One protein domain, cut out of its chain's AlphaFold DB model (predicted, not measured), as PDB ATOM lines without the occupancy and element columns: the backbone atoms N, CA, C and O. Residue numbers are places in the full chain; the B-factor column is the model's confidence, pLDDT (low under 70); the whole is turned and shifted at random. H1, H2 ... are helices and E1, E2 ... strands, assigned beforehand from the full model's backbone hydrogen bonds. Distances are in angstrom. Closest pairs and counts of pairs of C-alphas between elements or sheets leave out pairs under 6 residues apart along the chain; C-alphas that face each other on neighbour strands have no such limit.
ATOM      1  N   LEU A  42      30.251  71.195  23.478       82.44
ATOM      2  CA  LEU A  42      30.751  69.960  24.073       82.44
ATOM      3  C   LEU A  42      32.284  69.919  24.005       82.44
ATOM      4  O   LEU A  42      32.874  70.143  22.948       82.44
ATOM      5  N   LYS A  43      32.925  69.597  25.135       84.94
ATOM      6  CA  LYS A  43      34.361  69.302  25.214       84.94
ATOM      7  C   LYS A  43      34.556  67.787  25.156       84.94
ATOM      8  O   LYS A  43      34.095  67.088  26.055       84.94
ATOM      9  N   ILE A  44      35.255  67.288  24.142       84.38
ATOM     10  CA  ILE A  44      35.625  65.870  24.021       84.38
ATOM     11  C   ILE A  44      37.135  65.772  24.238       84.38
ATOM     12  O   ILE A  44      37.902  66.404  23.513       84.38
ATOM     13  N   ASN A  45      37.568  65.011  25.245       84.38
ATOM     14  CA  ASN A  45      38.987  64.723  25.461       84.38
ATOM     15  C   ASN A  45      39.312  63.380  24.790       84.38
ATOM     16  O   ASN A  45      38.638  62.386  25.060       84.38
ATOM     17  N   LEU A  46      40.333  63.359  23.940       83.06
ATOM     18  CA  LEU A  46      40.862  62.179  23.262       83.06
ATOM     19  C   LEU A  46      42.308  61.920  23.697       83.06
ATOM     20  O   LEU A  46      43.019  62.843  24.097       83.06
ATOM     21  N   THR A  47      42.749  60.678  23.524       81.94
ATOM     22  CA  THR A  47      44.147  60.270  23.692       81.94
ATOM     23  C   THR A  47      44.569  59.516  22.438       81.94
ATOM     24  O   THR A  47      44.090  58.407  22.205       81.94
ATOM     25  N   LEU A  48      45.437  60.127  21.634       82.56
ATOM     26  CA  LEU A  48      45.928  59.597  20.360       82.56
ATOM     27  C   LEU A  48      47.346  59.030  20.522       82.56
ATOM     28  O   LEU A  48      48.112  59.509  21.362       82.56
ATOM     29  N   GLY A  49      47.711  58.034  19.718       77.25
ATOM     30  CA  GLY A  49      49.105  57.608  19.543       77.25
ATOM     31  C   GLY A  49      49.859  58.498  18.550       77.25
ATOM     32  O   GLY A  49      50.993  58.894  18.804       77.25
ATOM     33  N   ASP A  50      49.192  58.865  17.457       79.75
ATOM     34  CA  ASP A  50      49.723  59.658  16.346       79.75
ATOM     35  C   ASP A  50      48.693  60.732  15.922       79.75
ATOM     36  O   ASP A  50      47.486  60.466  15.962       79.75
ATOM     37  N   PRO A  51      49.096  61.955  15.516       79.94
ATOM     38  CA  PRO A  51      48.150  62.989  15.080       79.94
ATOM     39  C   PRO A  51      47.297  62.594  13.856       79.94
ATOM     40  O   PRO A  51      46.232  63.177  13.658       79.94
ATOM     41  N   THR A  52      47.715  61.606  13.057       83.25
ATOM     42  CA  THR A  52      46.956  61.076  11.904       83.25
ATOM     43  C   THR A  52      45.752  60.202  12.286       83.25
ATOM     44  O   THR A  52      44.912  59.906  11.430       83.25
ATOM     45  N   GLU A  53      45.614  59.824  13.563       84.75
ATOM     46  CA  GLU A  53      44.443  59.102  14.089       84.75
ATOM     47  C   GLU A  53      43.183  59.987  14.155       84.75
ATOM     48  O   GLU A  53      42.060  59.476  14.178       84.75
ATOM     49  N   LEU A  54      43.350  61.317  14.155       86.25
ATOM     50  CA  LEU A  54      42.252  62.283  14.160       86.25
ATOM     51  C   LEU A  54      41.676  62.446  12.745       86.25
ATOM     52  O   LEU A  54      42.367  62.867  11.819       86.25
ATOM     53  N   LYS A  55      40.386  62.141  12.568       85.94
ATOM     54  CA  LYS A  55      39.728  62.111  11.246       85.94
ATOM     55  C   LYS A  55      39.044  63.422  10.847       85.94
ATOM     56  O   LYS A  55      38.316  63.455   9.861       85.94
ATOM     57  N   VAL A  56      39.259  64.484  11.621       85.06
ATOM     58  CA  VAL A  56      38.497  65.736  11.554       85.06
ATOM     59  C   VAL A  56      39.394  66.955  11.792       85.06
ATOM     60  O   VAL A  56      40.392  66.868  12.509       85.06
ATOM     61  N   ARG A  57      39.042  68.093  11.191       85.69
ATOM     62  CA  ARG A  57      39.796  69.357  11.205       85.69
ATOM     63  C   ARG A  57      38.975  70.492  11.824       85.69
ATOM     64  O   ARG A  57      37.773  70.372  12.047       85.69
ATOM     65  N   GLU A  58      39.634  71.606  12.140       83.75
ATOM     66  CA  GLU A  58      38.935  72.816  12.583       83.75
ATOM     67  C   GLU A  58      38.077  73.371  11.437       83.75
ATOM     68  O   GLU A  58      38.560  73.518  10.317       83.75
ATOM     69  N   GLY A  59      36.809  73.670  11.721       79.69
ATOM     70  CA  GLY A  59      35.816  74.096  10.734       79.69
ATOM     71  C   GLY A  59      34.964  72.967  10.140       79.69
ATOM     72  O   GLY A  59      33.916  73.269   9.571       79.69
ATOM     73  N   ASP A  60      35.341  71.695  10.307       82.88
ATOM     74  CA  ASP A  60      34.570  70.573   9.755       82.88
ATOM     75  C   ASP A  60      33.191  70.441  10.429       82.88
ATOM     76  O   ASP A  60      33.049  70.542  11.656       82.88
ATOM     77  N   THR A  61      32.169  70.153   9.622       82.75
ATOM     78  CA  THR A  61      30.869  69.666  10.091       82.75
ATOM     79  C   THR A  61      30.960  68.173  10.400       82.75
ATOM     80  O   THR A  61      31.449  67.378   9.598       82.75
ATOM     81  N   VAL A  62      30.471  67.776  11.574       84.69
ATOM     82  CA  VAL A  62      30.384  66.372  11.983       84.69
ATOM     83  C   VAL A  62      28.952  65.992  12.314       84.69
ATOM     84  O   VAL A  62      28.230  66.742  12.969       84.69
ATOM     85  N   ASN A  63      28.551  64.799  11.891       86.31
ATOM     86  CA  ASN A  63      27.250  64.218  12.191       86.31
ATOM     87  C   ASN A  63      27.286  63.346  13.451       86.31
ATOM     88  O   ASN A  63      28.313  62.772  13.819       86.31
ATOM     89  N   ARG A  64      26.132  63.182  14.104       82.38
ATOM     90  CA  ARG A  64      25.952  62.198  15.178       82.38
ATOM     91  C   ARG A  64      26.338  60.800  14.684       82.38
ATOM     92  O   ARG A  64      25.820  60.324  13.682       82.38
ATOM     93  N   GLY A  65      27.242  60.139  15.403       81.94
ATOM     94  CA  GLY A  65      27.801  58.837  15.030       81.94
ATOM     95  C   GLY A  65      28.996  58.891  14.069       81.94
ATOM     96  O   GLY A  65      29.625  57.853  13.858       81.94
ATOM     97  N   GLN A  66      29.360  60.061  13.530       85.19
ATOM     98  CA  GLN A  66      30.564  60.225  12.710       85.19
ATOM     99  C   GLN A  66      31.824  59.998  13.546       85.19
ATOM    100  O   GLN A  66      31.899  60.383  14.714       85.19
ATOM    101  N   VAL A  67      32.818  59.359  12.941       86.38
ATOM    102  CA  VAL A  67      34.087  59.018  13.586       86.38
ATOM    103  C   VAL A  67      34.938  60.274  13.751       86.38
ATOM    104  O   VAL A  67      35.234  60.956  12.774       86.38
ATOM    105  N   LEU A  68      35.330  60.572  14.988       83.12
ATOM    106  CA  LEU A  68      36.227  61.678  15.327       83.12
ATOM    107  C   LEU A  68      37.686  61.210  15.358       83.12
ATOM    108  O   LEU A  68      38.581  61.929  14.920       83.12
ATOM    109  N   SER A  69      37.915  59.990  15.848       85.69
ATOM    110  CA  SER A  69      39.236  59.368  15.936       85.69
ATOM    111  C   SER A  69      39.156  57.881  15.626       85.69
ATOM    112  O   SER A  69      38.275  57.184  16.139       85.69
ATOM    113  N   ASP A  70      40.114  57.392  14.842       85.69
ATOM    114  CA  ASP A  70      40.310  55.966  14.601       85.69
ATOM    115  C   ASP A  70      41.795  55.617  14.473       85.69
ATOM    116  O   ASP A  70      42.537  56.251  13.720       85.69
ATOM    117  N   LYS A  71      42.209  54.553  15.162       87.62
ATOM    118  CA  LYS A  71      43.567  54.011  15.109       87.62
ATOM    119  C   LYS A  71      43.747  53.048  13.942       87.62
ATOM    120  O   LYS A  71      44.100  51.878  14.098       87.62
ATOM    121  N   GLU A  72      43.480  53.553  12.749       86.75
ATOM    122  CA  GLU A  72      43.421  52.762  11.523       86.75
ATOM    123  C   GLU A  72      44.746  52.048  11.209       86.75
ATOM    124  O   GLU A  72      44.733  50.895  10.781       86.75
ATOM    125  N   ALA A  73      45.893  52.671  11.503       86.25
ATOM    126  CA  ALA A  73      47.212  52.057  11.339       86.25
ATOM    127  C   ALA A  73      47.482  50.920  12.347       86.25
ATOM    128  O   ALA A  73      48.017  49.878  11.961       86.25
ATOM    129  N   GLU A  74      47.085  51.084  13.618       87.56
ATOM    130  CA  GLU A  74      47.216  50.042  14.651       87.56
ATOM    131  C   GLU A  74      46.309  48.849  14.316       87.56
ATOM    132  O   GLU A  74      46.774  47.710  14.292       87.56
ATOM    133  N   ARG A  75      45.052  49.111  13.925       90.44
ATOM    134  CA  ARG A  75      44.114  48.073  13.469       90.44
ATOM    135  C   ARG A  75      44.635  47.352  12.225       90.44
ATOM    136  O   ARG A  75      44.727  46.133  12.233       90.44
ATOM    137  N   SER A  76      45.076  48.088  11.202       90.75
ATOM    138  CA  SER A  76      45.630  47.509   9.965       90.75
ATOM    139  C   SER A  76      46.909  46.698  10.192       90.75
ATOM    140  O   SER A  76      47.288  45.876   9.356       90.75
ATOM    141  N   ARG A  77      47.632  46.939  11.293       92.88
ATOM    142  CA  ARG A  77      48.727  46.072  11.735       92.88
ATOM    143  C   ARG A  77      48.179  44.813  12.405       92.88
ATOM    144  O   ARG A  77      48.512  43.729  11.946       92.88
ATOM    145  N   LEU A  78      47.317  44.940  13.416       92.94
ATOM    146  CA  LEU A  78      46.758  43.781  14.125       92.94
ATOM    147  C   LEU A  78      45.957  42.849  13.201       92.94
ATOM    148  O   LEU A  78      46.056  41.640  13.348       92.94
ATOM    149  N   GLU A  79      45.243  43.370  12.201       93.69
ATOM    150  CA  GLU A  79      44.582  42.562  11.163       93.69
ATOM    151  C   GLU A  79      45.574  41.764  10.302       93.69
ATOM    152  O   GLU A  79      45.266  40.655   9.864       93.69
ATOM    153  N   ARG A  80      46.769  42.308  10.031       95.69
ATOM    154  CA  ARG A  80      47.830  41.569   9.329       95.69
ATOM    155  C   ARG A  80      48.424  40.496  10.233       95.69
ATOM    156  O   ARG A  80      48.528  39.357   9.787       95.69
ATOM    157  N   ASP A  81      48.713  40.831  11.488       93.06
ATOM    158  CA  ASP A  81      49.204  39.884  12.497       93.06
ATOM    159  C   ASP A  81      48.178  38.736  12.712       93.06
ATOM    160  O   ASP A  81      48.553  37.562  12.767       93.06
ATOM    161  N   GLN A  82      46.871  39.041  12.727       95.25
ATOM    162  CA  GLN A  82      45.771  38.067  12.794       95.25
ATOM    163  C   GLN A  82      45.747  37.151  11.560       95.25
ATOM    164  O   GLN A  82      45.723  35.929  11.703       95.25
ATOM    165  N   ARG A  83      45.800  37.713  10.340       95.38
ATOM    166  CA  ARG A  83      45.854  36.927   9.089       95.38
ATOM    167  C   ARG A  83      47.095  36.035   9.027       95.38
ATOM    168  O   ARG A  83      46.981  34.885   8.615       95.38
ATOM    169  N   GLU A  84      48.253  36.520   9.472       94.88
ATOM    170  CA  GLU A  84      49.482  35.724   9.567       94.88
ATOM    171  C   GLU A  84      49.302  34.535  10.524       94.88
ATOM    172  O   GLU A  84      49.644  33.403  10.176       94.88
ATOM    173  N   ARG A  85      48.712  34.756  11.708       94.25
ATOM    174  CA  ARG A  85      48.442  33.683  12.680       94.25
ATOM    175  C   ARG A  85      47.405  32.677  12.182       94.25
ATOM    176  O   ARG A  85      47.620  31.481  12.355       94.25
ATOM    177  N   LEU A  86      46.349  33.121  11.503       95.00
ATOM    178  CA  LEU A  86      45.372  32.233  10.861       95.00
ATOM    179  C   LEU A  86      46.012  31.367   9.765       95.00
ATOM    180  O   LEU A  86      45.754  30.167   9.709       95.00
ATOM    181  N   LEU A  87      46.900  31.937   8.941       95.75
ATOM    182  CA  LEU A  87      47.670  31.177   7.949       95.75
ATOM    183  C   LEU A  87      48.635  30.182   8.613       95.75
ATOM    184  O   LEU A  87      48.751  29.048   8.155       95.75
ATOM    185  N   ALA A  88      49.291  30.560   9.714       94.25
ATOM    186  CA  ALA A  88      50.142  29.651  10.481       94.25
ATOM    187  C   ALA A  88      49.347  28.473  11.075       94.25
ATOM    188  O   ALA A  88      49.800  27.332  10.987       94.25
ATOM    189  N   ILE A  89      48.147  28.727  11.613       95.31
ATOM    190  CA  ILE A  89      47.221  27.683  12.080       95.31
ATOM    191  C   ILE A  89      46.838  26.767  10.916       95.31
ATOM    192  O   ILE A  89      47.049  25.563  11.016       95.31
ATOM    193  N   ALA A  90      46.373  27.316   9.790       93.88
ATOM    194  CA  ALA A  90      45.982  26.533   8.617       93.88
ATOM    195  C   ALA A  90      47.131  25.658   8.076       93.88
ATOM    196  O   ALA A  90      46.914  24.499   7.721       93.88
ATOM    197  N   ASN A  91      48.368  26.168   8.083       94.38
ATOM    198  CA  ASN A  91      49.555  25.405   7.691       94.38
ATOM    199  C   ASN A  91      49.828  24.223   8.640       94.38
ATOM    200  O   ASN A  91      50.111  23.122   8.171       94.38
ATOM    201  N   VAL A  92      49.727  24.418   9.960       92.81
ATOM    202  CA  VAL A  92      49.905  23.338  10.953       92.81
ATOM    203  C   VAL A  92      48.721  22.362  10.940       92.81
ATOM    204  O   VAL A  92      48.905  21.160  11.129       92.81
ATOM    205  N   GLU A  93      47.504  22.831  10.657       91.94
ATOM    206  CA  GLU A  93      46.331  21.967  10.502       91.94
ATOM    207  C   GLU A  93      46.411  21.102   9.232       91.94
ATOM    208  O   GLU A  93      46.028  19.925   9.268       91.94
ATOM    209  N   GLY A  94      46.993  21.643   8.157       87.00
ATOM    210  CA  GLY A  94      47.294  20.943   6.906       87.00
ATOM    211  C   GLY A  94      48.490  19.982   6.959       87.00
ATOM    212  O   GLY A  94      48.630  19.149   6.062       87.00
ATOM    213  N   GLN A  95      49.339  20.029   7.995       89.25
ATOM    214  CA  GLN A  95      50.429  19.057   8.165       89.25
ATOM    215  C   GLN A  95      49.876  17.665   8.489       89.25
ATOM    216  O   GLN A  95      49.415  17.409   9.603       89.25
ATOM    217  N   LEU A  96      49.952  16.745   7.526       81.56
ATOM    218  CA  LEU A  96      49.551  15.351   7.706       81.56
ATOM    219  C   LEU A  96      50.349  14.698   8.844       81.56
ATOM    220  O   LEU A  96      51.574  14.605   8.781       81.56
ATOM    221  N   VAL A  97      49.646  14.214   9.869       80.62
ATOM    222  CA  VAL A  97      50.241  13.361  10.906       80.62
ATOM    223  C   VAL A  97      50.212  11.910  10.412       80.62
ATOM    224  O   VAL A  97      49.164  11.483   9.919       80.62
ATOM    225  N   PRO A  98      51.301  11.130  10.545       81.06
ATOM    226  CA  PRO A  98      51.311   9.733  10.134       81.06
ATOM    227  C   PRO A  98      50.218   8.916  10.830       81.06
ATOM    228  O   PRO A  98      50.017   8.997  12.044       81.06
ATOM    229  N   THR A  99      49.511   8.104  10.051       78.19
ATOM    230  CA  THR A  99      48.549   7.124  10.558       78.19
ATOM    231  C   THR A  99      49.249   5.792  10.801       78.19
ATOM    232  O   THR A  99      50.088   5.363  10.008       78.19
ATOM    233  N   LEU A 100      48.904   5.119  11.902       79.12
ATOM    234  CA  LEU A 100      49.415   3.780  12.191       79.12
ATOM    235  C   LEU A 100      48.875   2.800  11.146       79.12
ATOM    236  O   LEU A 100      47.669   2.562  11.080       79.12
ATOM    237  N   GLN A 101      49.768   2.246  10.328       76.06
ATOM    238  CA  GLN A 101      49.445   1.141   9.433       76.06
ATOM    239  C   GLN A 101      49.622  -0.178  10.203       76.06
ATOM    240  O   GLN A 101      50.657  -0.349  10.850       76.06
ATOM    241  N   PRO A 102      48.651  -1.107  10.163       71.44
ATOM    242  CA  PRO A 102      48.793  -2.401  10.824       71.44
ATOM    243  C   PRO A 102      49.889  -3.223  10.136       71.44
ATOM    244  O   PRO A 102      49.943  -3.284   8.905       71.44
ATOM    245  N   ALA A 103      50.754  -3.876  10.915       74.06
ATOM    246  CA  ALA A 103      51.824  -4.688  10.350       74.06
ATOM    247  C   ALA A 103      51.258  -5.887   9.555       74.06
ATOM    248  O   ALA A 103      50.288  -6.520   9.985       74.06
ATOM    249  N   PRO A 104      51.863  -6.260   8.411       79.44
ATOM    250  CA  PRO A 104      51.354  -7.332   7.555       79.44
ATOM    251  C   PRO A 104      51.394  -8.675   8.289       79.44
ATOM    252  O   PRO A 104      52.452  -9.053   8.794       79.44
ATOM    253  N   ALA A 105      50.266  -9.389   8.367       79.75
ATOM    254  CA  ALA A 105      50.098 -10.595   9.190       79.75
ATOM    255  C   ALA A 105      51.276 -11.587   9.080       79.75
ATOM    256  O   ALA A 105      51.758 -11.885   7.985       79.75
ATOM    257  N   VAL A 274      56.513   2.815  17.121       90.31
ATOM    258  CA  VAL A 274      55.816   3.625  16.111       90.31
ATOM    259  C   VAL A 274      54.576   4.296  16.717       90.31
ATOM    260  O   VAL A 274      54.351   5.478  16.457       90.31
ATOM    261  N   ALA A 275      53.822   3.611  17.584       90.44
ATOM    262  CA  ALA A 275      52.694   4.198  18.311       90.44
ATOM    263  C   ALA A 275      53.117   5.379  19.203       90.44
ATOM    264  O   ALA A 275      52.484   6.435  19.146       90.44
ATOM    265  N   ILE A 276      54.215   5.243  19.956       90.44
ATOM    266  CA  ILE A 276      54.798   6.327  20.767       90.44
ATOM    267  C   ILE A 276      55.235   7.498  19.877       90.44
ATOM    268  O   ILE A 276      54.894   8.647  20.155       90.44
ATOM    269  N   ASN A 277      55.934   7.226  18.771       90.81
ATOM    270  CA  ASN A 277      56.405   8.269  17.856       90.81
ATOM    271  C   ASN A 277      55.238   9.058  17.230       90.81
ATOM    272  O   ASN A 277      55.287  10.287  17.169       90.81
ATOM    273  N   VAL A 278      54.167   8.373  16.814       91.62
ATOM    274  CA  VAL A 278      52.950   9.010  16.284       91.62
ATOM    275  C   VAL A 278      52.198   9.785  17.370       91.62
ATOM    276  O   VAL A 278      51.689  10.870  17.091       91.62
ATOM    277  N   ALA A 279      52.141   9.280  18.606       91.56
ATOM    278  CA  ALA A 279      51.541  10.002  19.727       91.56
ATOM    279  C   ALA A 279      52.294  11.310  20.027       91.56
ATOM    280  O   ALA A 279      51.667  12.365  20.110       91.56
ATOM    281  N   ASN A 280      53.628  11.270  20.079       92.75
ATOM    282  CA  ASN A 280      54.462  12.458  20.288       92.75
ATOM    283  C   ASN A 280      54.253  13.504  19.178       92.75
ATOM    284  O   ASN A 280      54.054  14.678  19.470       92.75
ATOM    285  N   GLN A 281      54.188  13.085  17.909       91.31
ATOM    286  CA  GLN A 281      53.920  13.998  16.789       91.31
ATOM    287  C   GLN A 281      52.524  14.644  16.844       91.31
ATOM    288  O   GLN A 281      52.369  15.795  16.430       91.31
ATOM    289  N   LYS A 282      51.509  13.938  17.366       91.88
ATOM    290  CA  LYS A 282      50.183  14.526  17.631       91.88
ATOM    291  C   LYS A 282      50.257  15.578  18.731       91.88
ATOM    292  O   LYS A 282      49.797  16.693  18.505       91.88
ATOM    293  N   LEU A 283      50.893  15.255  19.857       92.81
ATOM    294  CA  LEU A 283      51.071  16.176  20.982       92.81
ATOM    295  C   LEU A 283      51.841  17.441  20.566       92.81
ATOM    296  O   LEU A 283      51.399  18.546  20.866       92.81
ATOM    297  N   ASP A 284      52.922  17.306  19.792       92.56
ATOM    298  CA  ASP A 284      53.681  18.442  19.251       92.56
ATOM    299  C   ASP A 284      52.831  19.336  18.334       92.56
ATOM    300  O   ASP A 284      52.957  20.564  18.358       92.56
ATOM    301  N   ARG A 285      51.973  18.738  17.496       93.75
ATOM    302  CA  ARG A 285      51.043  19.476  16.627       93.75
ATOM    303  C   ARG A 285      49.973  20.188  17.456       93.75
ATOM    304  O   ARG A 285      49.720  21.366  17.223       93.75
ATOM    305  N   GLU A 286      49.363  19.502  18.418       93.38
ATOM    306  CA  GLU A 286      48.340  20.059  19.310       93.38
ATOM    307  C   GLU A 286      48.895  21.211  20.156       93.38
ATOM    308  O   GLU A 286      48.265  22.265  20.231       93.38
ATOM    309  N   PHE A 287      50.113  21.075  20.691       96.06
ATOM    310  CA  PHE A 287      50.803  22.137  21.424       96.06
ATOM    311  C   PHE A 287      51.056  23.377  20.550       96.06
ATOM    312  O   PHE A 287      50.735  24.495  20.956       96.06
ATOM    313  N   LYS A 288      51.558  23.196  19.317       94.62
ATOM    314  CA  LYS A 288      51.747  24.302  18.356       94.62
ATOM    315  C   LYS A 288      50.427  25.000  18.020       94.62
ATOM    316  O   LYS A 288      50.386  26.227  17.965       94.62
ATOM    317  N   LEU A 289      49.348  24.240  17.824       95.44
ATOM    318  CA  LEU A 289      48.018  24.799  17.561       95.44
ATOM    319  C   LEU A 289      47.469  25.563  18.769       95.44
ATOM    320  O   LEU A 289      46.945  26.658  18.589       95.44
ATOM    321  N   ALA A 290      47.626  25.039  19.986       95.62
ATOM    322  CA  ALA A 290      47.238  25.733  21.210       95.62
ATOM    323  C   ALA A 290      48.008  27.055  21.373       95.62
ATOM    324  O   ALA A 290      47.394  28.101  21.573       95.62
ATOM    325  N   GLN A 291      49.332  27.041  21.182       96.38
ATOM    326  CA  GLN A 291      50.169  28.242  21.264       96.38
ATOM    327  C   GLN A 291      49.796  29.298  20.208       96.38
ATOM    328  O   GLN A 291      49.761  30.489  20.514       96.38
ATOM    329  N   LEU A 292      49.501  28.886  18.970       95.62
ATOM    330  CA  LEU A 292      49.068  29.806  17.912       95.62
ATOM    331  C   LEU A 292      47.664  30.375  18.165       95.62
ATOM    332  O   LEU A 292      47.439  31.550  17.884       95.62
ATOM    333  N   ARG A 293      46.738  29.574  18.711       95.12
ATOM    334  CA  ARG A 293      45.380  30.017  19.075       95.12
ATOM    335  C   ARG A 293      45.390  30.990  20.256       95.12
ATOM    336  O   ARG A 293      44.680  31.985  20.207       95.12
ATOM    337  N   GLU A 294      46.251  30.771  21.248       96.69
ATOM    338  CA  GLU A 294      46.478  31.722  22.347       96.69
ATOM    339  C   GLU A 294      47.016  33.065  21.820       96.69
ATOM    340  O   GLU A 294      46.491  34.133  22.133       96.69
ATOM    341  N   GLN A 295      48.019  33.026  20.934       94.62
ATOM    342  CA  GLN A 295      48.544  34.236  20.291       94.62
ATOM    343  C   GLN A 295      47.498  34.953  19.428       94.62
ATOM    344  O   GLN A 295      47.498  36.183  19.385       94.62
ATOM    345  N   LEU A 296      46.619  34.207  18.751       95.56
ATOM    346  CA  LEU A 296      45.501  34.759  17.991       95.56
ATOM    347  C   LEU A 296      44.503  35.464  18.923       95.56
ATOM    348  O   LEU A 296      44.203  36.631  18.688       95.56
ATOM    349  N   SER A 297      44.087  34.819  20.019       95.31
ATOM    350  CA  SER A 297      43.204  35.411  21.037       95.31
ATOM    351  C   SER A 297      43.782  36.719  21.588       95.31
ATOM    352  O   SER A 297      43.108  37.746  21.606       95.31
ATOM    353  N   ALA A 298      45.077  36.742  21.917       94.88
ATOM    354  CA  ALA A 298      45.762  37.943  22.400       94.88
ATOM    355  C   ALA A 298      45.912  39.067  21.345       94.88
ATOM    356  O   ALA A 298      46.188  40.217  21.705       94.88
ATOM    357  N   VAL A 299      45.785  38.768  20.046       93.50
ATOM    358  CA  VAL A 299      45.687  39.776  18.970       93.50
ATOM    359  C   VAL A 299      44.243  40.256  18.823       93.50
ATOM    360  O   VAL A 299      44.016  41.458  18.700       93.50
ATOM    361  N   GLU A 300      43.271  39.349  18.896       92.94
ATOM    362  CA  GLU A 300      41.839  39.651  18.803       92.94
ATOM    363  C   GLU A 300      41.349  40.501  19.984       92.94
ATOM    364  O   GLU A 300      40.635  41.477  19.771       92.94
ATOM    365  N   GLU A 301      41.811  40.240  21.208       94.31
ATOM    366  CA  GLU A 301      41.565  41.099  22.375       94.31
ATOM    367  C   GLU A 301      42.087  42.526  22.169       94.31
ATOM    368  O   GLU A 301      41.376  43.495  22.444       94.31
ATOM    369  N   LYS A 302      43.304  42.684  21.629       91.69
ATOM    370  CA  LYS A 302      43.873  44.009  21.323       91.69
ATOM    371  C   LYS A 302      43.080  44.720  20.235       91.69
ATOM    372  O   LYS A 302      42.850  45.919  20.347       91.69
ATOM    373  N   LEU A 303      42.649  43.989  19.207       89.19
ATOM    374  CA  LEU A 303      41.877  44.520  18.085       89.19
ATOM    375  C   LEU A 303      40.478  44.962  18.547       89.19
ATOM    376  O   LEU A 303      40.063  46.075  18.232       89.19
ATOM    377  N   ASN A 304      39.814  44.167  19.390       89.12
ATOM    378  CA  ASN A 304      38.568  44.531  20.077       89.12
ATOM    379  C   ASN A 304      38.753  45.714  21.050       89.12
ATOM    380  O   ASN A 304      37.832  46.505  21.251       89.12
ATOM    381  N   GLY A 305      39.951  45.870  21.622       85.81
ATOM    382  CA  GLY A 305      40.350  47.020  22.437       85.81
ATOM    383  C   GLY A 305      40.569  48.325  21.656       85.81
ATOM    384  O   GLY A 305      40.637  49.391  22.275       85.81
ATOM    385  N   ILE A 306      40.646  48.295  20.317       85.81
ATOM    386  CA  ILE A 306      40.708  49.510  19.489       85.81
ATOM    387  C   ILE A 306      39.305  50.118  19.374       85.81
ATOM    388  O   ILE A 306      38.539  49.858  18.446       85.81
ATOM    389  N   VAL A 307      38.974  50.982  20.334       79.81
ATOM    390  CA  VAL A 307      37.711  51.727  20.344       79.81
ATOM    391  C   VAL A 307      37.753  52.874  19.331       79.81
ATOM    392  O   VAL A 307      38.527  53.821  19.468       79.81
ATOM    393  N   GLN A 308      36.858  52.829  18.344       84.19
ATOM    394  CA  GLN A 308      36.601  53.937  17.423       84.19
ATOM    395  C   GLN A 308      35.751  55.013  18.123       84.19
ATOM    396  O   GLN A 308      34.608  54.755  18.509       84.19
ATOM    397  N   ILE A 309      36.279  56.232  18.277       83.69
ATOM    398  CA  ILE A 309      35.602  57.295  19.035       83.69
ATOM    399  C   ILE A 309      34.714  58.115  18.091       83.69
ATOM    400  O   ILE A 309      35.196  58.735  17.141       83.69
ATOM    401  N   LYS A 310      33.405  58.118  18.362       86.00
ATOM    402  CA  LYS A 310      32.360  58.748  17.535       86.00
ATOM    403  C   LYS A 310      31.777  59.997  18.193       86.00
ATOM    404  O   LYS A 310      31.724  60.093  19.417       86.00
ATOM    405  N   SER A 311      31.285  60.933  17.381       83.19
ATOM    406  CA  SER A 311      30.600  62.130  17.868       83.19
ATOM    407  C   SER A 311      29.227  61.778  18.456       83.19
ATOM    408  O   SER A 311      28.414  61.160  17.761       83.19
ATOM    409  N   PRO A 312      28.905  62.180  19.700       82.69
ATOM    410  CA  PRO A 312      27.599  61.905  20.301       82.69
ATOM    411  C   PRO A 312      26.460  62.757  19.708       82.69
ATOM    412  O   PRO A 312      25.294  62.375  19.837       82.69
ATOM    413  N   TYR A 313      26.791  63.869  19.038       81.81
ATOM    414  CA  TYR A 313      25.860  64.840  18.446       81.81
ATOM    415  C   TYR A 313      26.377  65.357  17.095       81.81
ATOM    416  O   TYR A 313      27.568  65.240  16.802       81.81
ATOM    417  N   SER A 314      25.491  65.949  16.290       81.38
ATOM    418  CA  SER A 314      25.890  66.722  15.106       81.38
ATOM    419  C   SER A 314      26.302  68.149  15.501       81.38
ATOM    420  O   SER A 314      25.760  68.702  16.460       81.38
ATOM    421  N   GLY A 315      27.242  68.757  14.775       82.00
ATOM    422  CA  GLY A 315      27.712  70.124  15.023       82.00
ATOM    423  C   GLY A 315      28.946  70.498  14.198       82.00
ATOM    424  O   GLY A 315      29.370  69.744  13.326       82.00
ATOM    425  N   THR A 316      29.546  71.654  14.487       83.62
ATOM    426  CA  THR A 316      30.797  72.115  13.854       83.62
ATOM    427  C   THR A 316      31.971  72.045  14.825       83.62
ATOM    428  O   THR A 316      31.843  72.378  16.007       83.62
ATOM    429  N   ILE A 317      33.139  71.616  14.347       84.69
ATOM    430  CA  ILE A 317      34.355  71.601  15.165       84.69
ATOM    431  C   ILE A 317      34.928  73.008  15.218       84.69
ATOM    432  O   ILE A 317      35.546  73.501  14.276       84.69
ATOM    433  N   ARG A 318      34.738  73.658  16.363       84.56
ATOM    434  CA  ARG A 318      35.131  75.049  16.576       84.56
ATOM    435  C   ARG A 318      36.615  75.207  16.900       84.56
ATOM    436  O   ARG A 318      37.172  76.268  16.638       84.56
ATOM    437  N   ARG A 319      37.227  74.199  17.536       84.31
ATOM    438  CA  ARG A 319      38.654  74.192  17.888       84.31
ATOM    439  C   ARG A 319      39.168  72.786  18.205       84.31
ATOM    440  O   ARG A 319      38.491  72.031  18.906       84.31
ATOM    441  N   ILE A 320      40.394  72.496  17.785       86.38
ATOM    442  CA  ILE A 320      41.198  71.328  18.150       86.38
ATOM    443  C   ILE A 320      42.414  71.839  18.925       86.38
ATOM    444  O   ILE A 320      43.223  72.614  18.420       86.38
ATOM    445  N   LYS A 321      42.563  71.420  20.180       85.88
ATOM    446  CA  LYS A 321      43.731  71.743  21.003       85.88
ATOM    447  C   LYS A 321      44.538  70.477  21.245       85.88
ATOM    448  O   LYS A 321      44.112  69.613  22.004       85.88
ATOM    449  N   PHE A 322      45.710  70.401  20.626       82.44
ATOM    450  CA  PHE A 322      46.733  69.429  20.991       82.44
ATOM    451  C   PHE A 322      47.358  69.874  22.319       82.44
ATOM    452  O   PHE A 322      47.931  70.962  22.418       82.44
ATOM    453  N   ASP A 323      47.168  69.067  23.356       81.88
ATOM    454  CA  ASP A 323      47.800  69.227  24.659       81.88
ATOM    455  C   ASP A 323      49.183  68.534  24.659       81.88
ATOM    456  O   ASP A 323      49.609  67.930  23.673       81.88
ATOM    457  N   ARG A 324      49.947  68.670  25.750       74.44
ATOM    458  CA  ARG A 324      51.337  68.187  25.815       74.44
ATOM    459  C   ARG A 324      51.408  66.656  25.702       74.44
ATOM    460  O   ARG A 324      50.760  65.954  26.477       74.44
ATOM    461  N   GLN A 325      52.262  66.151  24.808       75.50
ATOM    462  CA  GLN A 325      52.558  64.719  24.716       75.50
ATOM    463  C   GLN A 325      53.133  64.209  26.043       75.50
ATOM    464  O   GLN A 325      54.063  64.805  26.592       75.50
ATOM    465  N   THR A 326      52.575  63.115  26.557       72.81
ATOM    466  CA  THR A 326      53.004  62.474  27.806       72.81
ATOM    467  C   THR A 326      53.013  60.966  27.588       72.81
ATOM    468  O   THR A 326      52.025  60.419  27.108       72.81
ATOM    469  N   ASP A 327      54.130  60.306  27.906       71.25
ATOM    470  CA  ASP A 327      54.308  58.853  27.740       71.25
ATOM    471  C   ASP A 327      53.945  58.345  26.324       71.25
ATOM    472  O   ASP A 327      53.098  57.474  26.123       71.25
ATOM    473  N   GLY A 328      54.510  59.004  25.305       69.44
ATOM    474  CA  GLY A 328      54.266  58.718  23.886       69.44
ATOM    475  C   GLY A 328      52.885  59.128  23.354       69.44
ATOM    476  O   GLY A 328      52.739  59.283  22.145       69.44
ATOM    477  N   LYS A 329      51.895  59.382  24.216       78.50
ATOM    478  CA  LYS A 329      50.506  59.669  23.828       78.50
ATOM    479  C   LYS A 329      50.218  61.168  23.764       78.50
ATOM    480  O   LYS A 329      50.675  61.950  24.601       78.50
ATOM    481  N   LEU A 330      49.420  61.563  22.779       81.94
ATOM    482  CA  LEU A 330      48.950  62.927  22.554       81.94
ATOM    483  C   LEU A 330      47.550  63.097  23.148       81.94
ATOM    484  O   LEU A 330      46.583  62.516  22.658       81.94
ATOM    485  N   ALA A 331      47.425  63.916  24.189       83.06
ATOM    486  CA  ALA A 331      46.117  64.364  24.652       83.06
ATOM    487  C   ALA A 331      45.573  65.420  23.674       83.06
ATOM    488  O   ALA A 331      46.267  66.386  23.352       83.06
ATOM    489  N   VAL A 332      44.345  65.246  23.186       83.81
ATOM    490  CA  VAL A 332      43.705  66.183  22.252       83.81
ATOM    491  C   VAL A 332      42.328  66.565  22.765       83.81
ATOM    492  O   VAL A 332      41.462  65.720  22.975       83.81
ATOM    493  N   THR A 333      42.107  67.863  22.945       85.75
ATOM    494  CA  THR A 333      40.812  68.423  23.314       85.75
ATOM    495  C   THR A 333      40.093  68.956  22.070       85.75
ATOM    496  O   THR A 333      40.535  69.930  21.459       85.75
ATOM    497  N   LEU A 334      38.937  68.383  21.746       83.50
ATOM    498  CA  LEU A 334      37.995  68.881  20.741       83.50
ATOM    499  C   LEU A 334      36.908  69.746  21.390       83.50
ATOM    500  O   LEU A 334      36.351  69.377  22.428       83.50
ATOM    501  N   TYR A 335      36.557  70.852  20.738       85.06
ATOM    502  CA  TYR A 335      35.400  71.682  21.078       85.06
ATOM    503  C   TYR A 335      34.380  71.647  19.933       85.06
ATOM    504  O   TYR A 335      34.581  72.281  18.896       85.06
ATOM    505  N   LEU A 336      33.286  70.914  20.140       82.56
ATOM    506  CA  LEU A 336      32.152  70.810  19.218       82.56
ATOM    507  C   LEU A 336      31.106  71.873  19.578       82.56
ATOM    508  O   LEU A 336      30.723  71.968  20.744       82.56
ATOM    509  N   ASP A 337      30.638  72.652  18.604       82.06
ATOM    510  CA  ASP A 337      29.520  73.591  18.765       82.06
ATOM    511  C   ASP A 337      28.271  73.005  18.081       82.06
ATOM    512  O   ASP A 337      28.279  72.722  16.880       82.06
ATOM    513  N   THR A 338      27.212  72.749  18.855       74.12
ATOM    514  CA  THR A 338      25.994  72.057  18.384       74.12
ATOM    515  C   THR A 338      24.879  73.027  17.995       74.12
ATOM    516  O   THR A 338      23.759  72.594  17.739       74.12
TER     517      THR A 338
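AT A GLANCE: This is residues 42 to 105 and 274 to 338 of the 343 residues of the protein "Slr6008 protein" of Synechocystis sp. (strain PCC 6803 / Kazusa) (UniProt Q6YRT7). A long arm of two helices, H1 and H2, side by side and running opposite ways, sticks out from a small head built of strands and loops. In the head E1, E4 and E3 form a strongly twisted sheet, and E2 and the long stretch of residues 49 to 66 belong to the head too. The 129 printed residues hold four named strands and two named helices in the order E1, E2, H1, H2, E3, E4; the sheet's order is E1, E4, E3, antiparallel throughout, and the class is mixed, helices and strands. The whole is extended, with a radius of gyration of the C-alphas of 24.6 A and spans of 87 by 30 by 17 A, the arm making the length.

HOW THE PARTS SIT: E1, residues 42 to 48, is an edge strand, antiparallel to the inner strand E4, residues 330 to 337, at 156 degrees; N 44 and O 334 are within hydrogen-bond range at 2.9 A. E2, residues 67 to 69, pairs with no named strand but is antiparallel to residues 309 to 310. E1 and E2 are near each other, with 5 pairs of C-alphas within 10 A. H1, residues 72 to 94, touches H2, residues 274 to 304, at a shallow tilt of 15 degrees, opposite ways; their closest C-alphas, those of Arg 85 and Leu 296, are 6.2 A apart. Neither helix is on the sheet. The O i to N i+4 pairs within hydrogen-bond range are 18 of 19 in H1 and 26 of 27 in H2. E3, residues 315 to 322, is the other edge strand and forms a hairpin with E4, with N 321 and O 333 at 2.8 A. E3 bends by 53 degrees at residue 318, and residues 61 to 62 pair antiparallel with its residues 315 to 316.

IN THESE COORDINATES: E1 begins with C-alpha 42 at (30.751, 69.960, 24.073) and is 18.7 A long; E2 is 5.7 A long. H1 measures 32.4 A. H2 measures 44.6 A and starts with C-alpha 274 at (55.816, 3.625, 16.111). E3 is 19.9 A long, and E4, 22.5 A long, ends with C-alpha 337 at (29.520, 73.591, 18.765).

THE WHOLE: The C-alphas farthest apart, those of Ala 105 and Arg 318, lie 87.3 A from each other. Residues 106 to 273 are not printed, and C-alphas 105 and 274 are 16.8 A apart across the cut. The link from E1 to E2, 18 residues, is long. The mean pLDDT of the printed part is 86.6, with residue 328 under 70.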